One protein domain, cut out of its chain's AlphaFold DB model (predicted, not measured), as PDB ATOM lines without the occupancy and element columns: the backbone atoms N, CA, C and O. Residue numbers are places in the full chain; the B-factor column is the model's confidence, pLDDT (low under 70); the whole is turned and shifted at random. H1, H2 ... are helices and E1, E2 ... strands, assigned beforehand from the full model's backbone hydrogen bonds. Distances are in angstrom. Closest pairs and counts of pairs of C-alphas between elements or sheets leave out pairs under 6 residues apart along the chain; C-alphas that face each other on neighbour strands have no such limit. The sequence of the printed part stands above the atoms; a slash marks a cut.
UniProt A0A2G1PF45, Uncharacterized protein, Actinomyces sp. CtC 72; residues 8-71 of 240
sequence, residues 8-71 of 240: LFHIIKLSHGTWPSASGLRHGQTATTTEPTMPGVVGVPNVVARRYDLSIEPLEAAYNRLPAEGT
ATOM      1  N   LEU A   8     192.546 241.669 247.615       63.03
ATOM      2  CA  LEU A   8     192.368 243.049 247.178       63.03
ATOM      3  C   LEU A   8     193.007 244.052 248.157       63.03
ATOM      4  O   LEU A   8     193.696 244.983 247.733       63.03
ATOM      5  N   PHE A   9     192.890 243.810 249.469       65.56
ATOM      6  CA  PHE A   9     193.467 244.677 250.510       65.56
ATOM      7  C   PHE A   9     194.980 244.502 250.708       65.56
ATOM      8  O   PHE A   9     195.619 245.347 251.337       65.56
ATOM      9  N   HIS A  10     195.571 243.428 250.177       64.75
ATOM     10  CA  HIS A  10     197.019 243.208 250.225       64.75
ATOM     11  C   HIS A  10     197.755 243.926 249.092       64.75
ATOM     12  O   HIS A  10     198.900 244.351 249.259       64.75
ATOM     13  N   ILE A  11     197.103 244.050 247.934       66.69
ATOM     14  CA  ILE A  11     197.706 244.606 246.718       66.69
ATOM     15  C   ILE A  11     197.544 246.127 246.683       66.69
ATOM     16  O   ILE A  11     198.451 246.848 246.255       66.69
ATOM     17  N   ILE A  12     196.405 246.628 247.157       71.69
ATOM     18  CA  ILE A  12     196.064 248.046 247.107       71.69
ATOM     19  C   ILE A  12     196.447 248.681 248.443       71.69
ATOM     20  O   ILE A  12     196.092 248.190 249.509       71.69
ATOM     21  N   LYS A  13     197.202 249.782 248.400       77.94
ATOM     22  CA  LYS A  13     197.514 250.583 249.595       77.94
ATOM     23  C   LYS A  13     196.554 251.756 249.682       77.94
ATOM     24  O   LYS A  13     196.112 252.247 248.654       77.94
ATOM     25  N   LEU A  14     196.272 252.242 250.883       78.06
ATOM     26  CA  LEU A  14     195.563 253.508 251.061       78.06
ATOM     27  C   LEU A  14     196.537 254.678 250.908       78.06
ATOM     28  O   LEU A  14     197.709 254.579 251.274       78.06
ATOM     29  N   SER A  15     196.051 255.780 250.346       79.00
ATOM     30  CA  SER A  15     196.732 257.071 250.418       79.00
ATOM     31  C   SER A  15     196.444 257.745 251.762       79.00
ATOM     32  O   SER A  15     197.369 258.246 252.395       79.00
ATOM     33  N   HIS A  16     195.186 257.692 252.216       77.19
ATOM     34  CA  HIS A  16     194.697 258.294 253.456       77.19
ATOM     35  C   HIS A  16     193.552 257.463 254.057       77.19
ATOM     36  O   HIS A  16     192.854 256.742 253.339       77.19
ATOM     37  N   GLY A  17     193.337 257.610 255.367       82.56
ATOM     38  CA  GLY A  17     192.234 256.982 256.098       82.56
ATOM     39  C   GLY A  17     192.453 255.503 256.423       82.56
ATOM     40  O   GLY A  17     193.585 255.020 256.498       82.56
ATOM     41  N   THR A  18     191.355 254.787 256.647       83.25
ATOM     42  CA  THR A  18     191.328 253.373 257.043       83.25
ATOM     43  C   THR A  18     190.473 252.553 256.090       83.25
ATOM     44  O   THR A  18     189.515 253.062 255.513       83.25
ATOM     45  N   TRP A  19     190.784 251.263 255.950       83.69
ATOM     46  CA  TRP A  19     189.921 250.360 255.195       83.69
ATOM     47  C   TRP A  19     188.574 250.207 255.910       83.69
ATOM     48  O   TRP A  19     188.559 250.080 257.141       83.69
ATOM     49  N   PRO A  20     187.451 250.193 255.174       81.25
ATOM     50  CA  PRO A  20     186.153 249.983 255.774       81.25
ATOM     51  C   PRO A  20     186.081 248.542 256.288       81.25
ATOM     52  O   PRO A  20     186.548 247.591 255.658       81.25
ATOM     53  N   SER A  21     185.527 248.378 257.485       81.69
ATOM     54  CA  SER A  21     185.312 247.048 258.058       81.69
ATOM     55  C   SER A  21     184.067 246.399 257.446       81.69
ATOM     56  O   SER A  21     183.194 247.094 256.940       81.69
ATOM     57  N   ALA A  22     183.929 245.072 257.526       77.56
ATOM     58  CA  ALA A  22     182.729 244.385 257.030       77.56
ATOM     59  C   ALA A  22     181.434 244.877 257.709       77.56
ATOM     60  O   ALA A  22     180.405 245.026 257.056       77.56
ATOM     61  N   SER A  23     181.485 245.166 259.015       79.88
ATOM     62  CA  SER A  23     180.384 245.822 259.727       79.88
ATOM     63  C   SER A  23     180.222 247.268 259.269       79.88
ATOM     64  O   SER A  23     179.102 247.707 259.050       79.88
ATOM     65  N   GLY A  24     181.324 247.986 259.067       80.75
ATOM     66  CA  GLY A  24     181.343 249.335 258.513       80.75
ATOM     67  C   GLY A  24     180.627 249.456 257.172       80.75
ATOM     68  O   GLY A  24     179.746 250.297 257.044       80.75
ATOM     69  N   LEU A  25     180.945 248.587 256.208       81.31
ATOM     70  CA  LEU A  25     180.323 248.551 254.876       81.31
ATOM     71  C   LEU A  25     178.804 248.372 254.963       81.31
ATOM     72  O   LEU A  25     178.067 249.049 254.256       81.31
ATOM     73  N   ARG A  26     178.324 247.523 255.882       80.75
ATOM     74  CA  ARG A  26     176.882 247.329 256.128       80.75
ATOM     75  C   ARG A  26     176.191 248.561 256.717       80.75
ATOM     76  O   ARG A  26     174.984 248.691 256.575       80.75
ATOM     77  N   HIS A  27     176.941 249.447 257.369       81.62
ATOM     78  CA  HIS A  27     176.444 250.709 257.926       81.62
ATOM     79  C   HIS A  27     176.844 251.922 257.064       81.62
ATOM     80  O   HIS A  27     176.820 253.051 257.551       81.62
ATOM     81  N   GLY A  28     177.233 251.703 255.801       77.12
ATOM     82  CA  GLY A  28     177.507 252.774 254.841       77.12
ATOM     83  C   GLY A  28     178.934 253.331 254.845       77.12
ATOM     84  O   GLY A  28     179.166 254.369 254.233       77.12
ATOM     85  N   GLN A  29     179.904 252.680 255.498       82.81
ATOM     86  CA  GLN A  29     181.316 253.051 255.335       82.81
ATOM     87  C   GLN A  29     181.828 252.625 253.962       82.81
ATOM     88  O   GLN A  29     181.662 251.470 253.584       82.81
ATOM     89  N   THR A  30     182.523 253.509 253.257       82.19
ATOM     90  CA  THR A  30     183.052 253.240 251.913       82.19
ATOM     91  C   THR A  30     184.506 253.686 251.787       82.19
ATOM     92  O   THR A  30     185.012 254.472 252.594       82.19
ATOM     93  N   ALA A  31     185.215 253.169 250.784       79.81
ATOM     94  CA  ALA A  31     186.524 253.692 250.402       79.81
ATOM     95  C   ALA A  31     186.576 253.947 248.899       79.81
ATOM     96  O   ALA A  31     186.560 253.000 248.119       79.81
ATOM     97  N   THR A  32     186.674 255.215 248.505       76.75
ATOM     98  CA  THR A  32     186.603 255.648 247.103       76.75
ATOM     99  C   THR A  32     187.796 256.516 246.719       76.75
ATOM    100  O   THR A  32     188.379 257.224 247.543       76.75
ATOM    101  N   THR A  33     188.183 256.428 245.450       70.81
ATOM    102  CA  THR A  33     189.202 257.278 244.816       70.81
ATOM    103  C   THR A  33     188.611 258.550 244.215       70.81
ATOM    104  O   THR A  33     189.301 259.569 244.150       70.81
ATOM    105  N   THR A  34     187.337 258.512 243.826       62.19
ATOM    106  CA  THR A  34     186.573 259.644 243.304       62.19
ATOM    107  C   THR A  34     185.648 260.185 244.391       62.19
ATOM    108  O   THR A  34     184.871 259.448 244.987       62.19
ATOM    109  N   GLU A  35     185.793 261.483 244.678       60.19
ATOM    110  CA  GLU A  35     185.034 262.250 245.682       60.19
ATOM    111  C   GLU A  35     185.103 261.720 247.131       60.19
ATOM    112  O   GLU A  35     184.171 261.089 247.632       60.19
ATOM    113  N   PRO A  36     186.155 262.088 247.892       57.88
ATOM    114  CA  PRO A  36     186.253 261.805 249.330       57.88
ATOM    115  C   PRO A  36     185.241 262.586 250.197       57.88
ATOM    116  O   PRO A  36     185.361 262.607 251.418       57.88
ATOM    117  N   THR A  37     184.274 263.271 249.580       55.09
ATOM    118  CA  THR A  37     183.330 264.191 250.231       55.09
ATOM    119  C   THR A  37     181.941 263.588 250.441       55.09
ATOM    120  O   THR A  37     181.094 264.234 251.056       55.09
ATOM    121  N   MET A  38     181.689 262.359 249.971       62.12
ATOM    122  CA  MET A  38     180.442 261.659 250.285       62.12
ATOM    123  C   MET A  38     180.406 261.265 251.774       62.12
ATOM    124  O   MET A  38     181.405 260.770 252.310       62.12
ATOM    125  N   PRO A  39     179.273 261.461 252.474       66.44
ATOM    126  CA  PRO A  39     179.127 261.003 253.850       66.44
ATOM    127  C   PRO A  39     179.303 259.479 253.907       66.44
ATOM    128  O   PRO A  39     178.619 258.749 253.197       66.44
ATOM    129  N   GLY A  40     180.241 259.007 254.735       74.19
ATOM    130  CA  GLY A  40     180.564 257.581 254.881       74.19
ATOM    131  C   GLY A  40     181.932 257.158 254.332       74.19
ATOM    132  O   GLY A  40     182.376 256.051 254.628       74.19
ATOM    133  N   VAL A  41     182.658 258.021 253.611       81.88
ATOM    134  CA  VAL A  41     184.007 257.678 253.125       81.88
ATOM    135  C   VAL A  41     185.009 257.644 254.283       81.88
ATOM    136  O   VAL A  41     185.270 258.658 254.928       81.88
ATOM    137  N   VAL A  42     185.601 256.476 254.541       84.56
ATOM    138  CA  VAL A  42     186.575 256.257 255.631       84.56
ATOM    139  C   VAL A  42     188.016 256.095 255.144       84.56
ATOM    140  O   VAL A  42     188.943 256.141 255.955       84.56
ATOM    141  N   GLY A  43     188.232 255.939 253.835       83.44
ATOM    142  CA  GLY A  43     189.563 255.771 253.254       83.44
ATOM    143  C   GLY A  43     189.624 256.068 251.759       83.44
ATOM    144  O   GLY A  43     188.628 255.963 251.051       83.44
ATOM    145  N   VAL A  44     190.818 256.428 251.282       83.44
ATOM    146  CA  VAL A  44     191.081 256.741 249.870       83.44
ATOM    147  C   VAL A  44     192.157 255.794 249.335       83.44
ATOM    148  O   VAL A  44     193.325 255.924 249.728       83.44
ATOM    149  N   PRO A  45     191.815 254.844 248.443       81.81
ATOM    150  CA  PRO A  45     192.788 253.954 247.822       81.81
ATOM    151  C   PRO A  45     193.864 254.711 247.034       81.81
ATOM    152  O   PRO A  45     193.632 255.763 246.449       81.81
ATOM    153  N   ASN A  46     195.077 254.170 247.024       76.69
ATOM    154  CA  ASN A  46     196.211 254.704 246.284       76.69
ATOM    155  C   ASN A  46     196.241 254.071 244.893       76.69
ATOM    156  O   ASN A  46     196.708 252.942 244.723       76.69
ATOM    157  N   VAL A  47     195.724 254.801 243.911       74.75
ATOM    158  CA  VAL A  47     195.708 254.394 242.504       74.75
ATOM    159  C   VAL A  47     196.770 255.147 241.716       74.75
ATOM    160  O   VAL A  47     197.055 256.320 241.964       74.75
ATOM    161  N   VAL A  48     197.391 254.465 240.754       65.06
ATOM    162  CA  VAL A  48     198.465 255.058 239.949       65.06
ATOM    163  C   VAL A  48     197.885 256.147 239.047       65.06
ATOM    164  O   VAL A  48     197.040 255.868 238.197       65.06
ATOM    165  N   ALA A  49     198.365 257.382 239.226       59.22
ATOM    166  CA  ALA A  49     198.023 258.545 238.402       59.22
ATOM    167  C   ALA A  49     196.508 258.825 238.277       59.22
ATOM    168  O   ALA A  49     196.079 259.350 237.252       59.22
ATOM    169  N   ARG A  50     195.698 258.422 239.275       61.03
ATOM    170  CA  ARG A  50     194.220 258.535 239.278       61.03
ATOM    171  C   ARG A  50     193.551 258.082 237.971       61.03
ATOM    172  O   ARG A  50     192.522 258.613 237.578       61.03
ATOM    173  N   ARG A  51     194.156 257.125 237.259       63.03
ATOM    174  CA  ARG A  51     193.705 256.735 235.912       63.03
ATOM    175  C   ARG A  51     192.490 255.819 235.894       63.03
ATOM    176  O   ARG A  51     191.983 255.537 234.813       63.03
ATOM    177  N   TYR A  52     192.075 255.308 237.043       68.50
ATOM    178  CA  TYR A  52     190.908 254.453 237.151       68.50
ATOM    179  C   TYR A  52     190.207 254.696 238.478       68.50
ATOM    180  O   TYR A  52     190.856 254.847 239.520       68.50
ATOM    181  N   ASP A  53     188.883 254.696 238.400       75.19
ATOM    182  CA  ASP A  53     188.005 254.884 239.538       75.19
ATOM    183  C   ASP A  53     187.870 253.548 240.257       75.19
ATOM    184  O   ASP A  53     187.336 252.568 239.740       75.19
ATOM    185  N   LEU A  54     188.430 253.503 241.456       80.06
ATOM    186  CA  LEU A  54     188.284 252.396 242.379       80.06
ATOM    187  C   LEU A  54     187.404 252.840 243.542       80.06
ATOM    188  O   LEU A  54     187.743 253.805 244.235       80.06
ATOM    189  N   SER A  55     186.326 252.097 243.777       82.69
ATOM    190  CA  SER A  55     185.511 252.222 244.980       82.69
ATOM    191  C   SER A  55     185.275 250.858 245.626       82.69
ATOM    192  O   SER A  55     185.144 249.845 244.940       82.69
ATOM    193  N   ILE A  56     185.261 250.839 246.956       84.25
ATOM    194  CA  ILE A  56     184.938 249.686 247.795       84.25
ATOM    195  C   ILE A  56     183.705 250.053 248.612       84.25
ATOM    196  O   ILE A  56     183.764 250.893 249.515       84.25
ATOM    197  N   GLU A  57     182.589 249.422 248.267       83.50
ATOM    198  CA  GLU A  57     181.247 249.763 248.736       83.50
ATOM    199  C   GLU A  57     180.441 248.482 248.983       83.50
ATOM    200  O   GLU A  57     180.788 247.423 248.446       83.50
ATOM    201  N   PRO A  58     179.374 248.531 249.801       83.31
ATOM    202  CA  PRO A  58     178.425 247.427 249.863       83.31
ATOM    203  C   PRO A  58     177.804 247.182 248.481       83.31
ATOM    204  O   PRO A  58     177.551 248.122 247.727       83.31
ATOM    205  N   LEU A  59     177.530 245.913 248.168       78.44
ATOM    206  CA  LEU A  59     177.034 245.491 246.853       78.44
ATOM    207  C   LEU A  59     175.768 246.251 246.421       78.44
ATOM    208  O   LEU A  59     175.649 246.641 245.267       78.44
ATOM    209  N   GLU A  60     174.862 246.522 247.362       79.75
ATOM    210  CA  GLU A  60     173.651 247.321 247.140       79.75
ATOM    211  C   GLU A  60     173.960 248.727 246.597       79.75
ATOM    212  O   GLU A  60     173.325 249.181 245.649       79.75
ATOM    213  N   ALA A  61     174.972 249.403 247.146       78.19
ATOM    214  CA  ALA A  61     175.391 250.714 246.659       78.19
ATOM    215  C   ALA A  61     176.103 250.610 245.303       78.19
ATOM    216  O   ALA A  61     175.874 251.445 244.425       78.19
ATOM    217  N   ALA A  62     176.910 249.559 245.115       77.69
ATOM    218  CA  ALA A  62     177.612 249.306 243.862       77.69
ATOM    219  C   ALA A  62     176.637 249.105 242.689       77.69
ATOM    220  O   ALA A  62     176.893 249.631 241.609       77.69
ATOM    221  N   TYR A  63     175.492 248.441 242.898       75.69
ATOM    222  CA  TYR A  63     174.477 248.223 241.854       75.69
ATOM    223  C   TYR A  63     173.992 249.505 241.169       75.69
ATOM    224  O   TYR A  63     173.697 249.473 239.981       75.69
ATOM    225  N   ASN A  64     173.983 250.647 241.862       74.69
ATOM    226  CA  ASN A  64     173.594 251.926 241.256       74.69
ATOM    227  C   ASN A  64     174.603 252.443 240.213       74.69
ATOM    228  O   ASN A  64     174.310 253.394 239.490       74.69
ATOM    229  N   ARG A  65     175.810 251.870 240.174       71.38
ATOM    230  CA  ARG A  65     176.925 252.296 239.317       71.38
ATOM    231  C   ARG A  65     177.454 251.186 238.413       71.38
ATOM    232  O   ARG A  65     178.247 251.477 237.519       71.38
ATOM    233  N   LEU A  66     177.057 249.933 238.642       70.56
ATOM    234  CA  LEU A  66     177.451 248.819 237.788       70.56
ATOM    235  C   LEU A  66     176.688 248.911 236.455       70.56
ATOM    236  O   LEU A  66     175.475 249.125 236.460       70.56
ATOM    237  N   PRO A  67     177.371 248.778 235.304       70.06
ATOM    238  CA  PRO A  67     176.691 248.742 234.016       70.06
ATOM    239  C   PRO A  67     175.731 247.542 233.946       70.06
ATOM    240  O   PRO A  67     176.035 246.462 234.435       70.06
ATOM    241  N   ALA A  68     174.563 247.686 233.323       67.62
ATOM    242  CA  ALA A  68     173.620 246.563 233.219       67.62
ATOM    243  C   ALA A  68     174.216 245.356 232.459       67.62
ATOM    244  O   ALA A  68     173.856 244.214 232.721       67.62
ATOM    245  N   GLU A  69     175.172 245.614 231.563       73.38
ATOM    246  CA  GLU A  69     175.872 244.609 230.767       73.38
ATOM    247  C   GLU A  69     177.368 244.605 231.109       73.38
ATOM    248  O   GLU A  69     178.031 245.645 231.079       73.38
ATOM    249  N   GLY A  70     177.916 243.433 231.435       72.25
ATOM    250  CA  GLY A  70     179.336 243.279 231.739       72.25
ATOM    251  C   GLY A  70     179.695 241.918 232.330       72.25
ATOM    252  O   GLY A  70     178.833 241.160 232.770       72.25
ATOM    253  N   THR A  71     180.992 241.607 232.346       77.25
ATOM    254  CA  THR A  71     181.524 240.423 233.031       77.25
ATOM    255  C   THR A  71     181.859 240.780 234.473       77.25
ATOM    256  O   THR A  71     182.695 241.650 234.727       77.25
TER     257      THR A  71
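AT A GLANCE: This is residues 8 to 71 of the 240 residues of an uncharacterized protein of Actinomyces sp. CtC 72 (UniProt A0A2G1PF45). A small sheet of three short strands, E1, E3 and E2, makes the core, with three short helices scattered round it, no two of them touching. A long stretch without a named element, residues 46 to 58, loops away from the sheet and folds back to pair briefly with E2; beyond it, residues 62 to 71 stick out as a free tail. The printed part has 64 residues with three named helices and three named strands, in the order H1 E1 H2 E2 E3 H3; the sheet runs E1, E3, E2 and is mixed. The class is mixed, helices and strands, with 26 residues, under half, in named elements. The whole is compact, with a radius of gyration of the C-alphas of 11.8 A and spans of 31 by 29 by 24 A.

IN THESE COORDINATES: E3, residues 41 to 45, is the longest strand, 10.9 A from first to last C-alpha. E1 is residues 14 to 17, 7.0 A, and E2 is residues 30 to 32, 6.4 A. H1, residues 8 to 11, measures 5.6 A and begins with C-alpha 8 at (192.368, 243.049, 247.178). H2, residues 22 to 26, measures 6.6 A. H3, residues 59 to 63, measures 6.2 A and ends with C-alpha 63 at (174.477, 248.223, 241.854).

HOW THE PARTS SIT: E3 is the inner strand, and E1 and E2 are the edge strands. E1 and E3 are antiparallel at 164 degrees, with N 15 and O 44 at 2.8 A and N 44 and O 16 at 2.9 A, within hydrogen-bond range. E3 and E2 are parallel at 38 degrees, with N 42 and O 30 at 2.9 A. The pairing is staggered: E3 pairs with E2 over residues 41 to 43 and with E1 over residues 43 to 45. Residues 31 to 32 of E2 also pair, antiparallel, with residues 55 to 56. H2 is only just on the sheet, with 5 pairs of C-alphas within 10 A, and only grazes it with residues 24 to 25; the closest C-alphas of H2 and E2 are those of Gly 24 and Thr 30, 7.9 A apart. H1 and H3 are not on the sheet. In H2 and H3 every O i to N i+4 pair is within hydrogen-bond range; H1 is too short for such a pair, and its one O i to N i+3 pair is not within range.

THE WHOLE: The C-alphas farthest apart are those of Gly 17 and Glu 69, 32.6 A. The printed part has no cut. The link from E3 to H3 is long, 13 residues. Mean pLDDT of the printed part is 74.8; residues 8 to 11, 34 to 39, 48 to 52 and 68 are under 70.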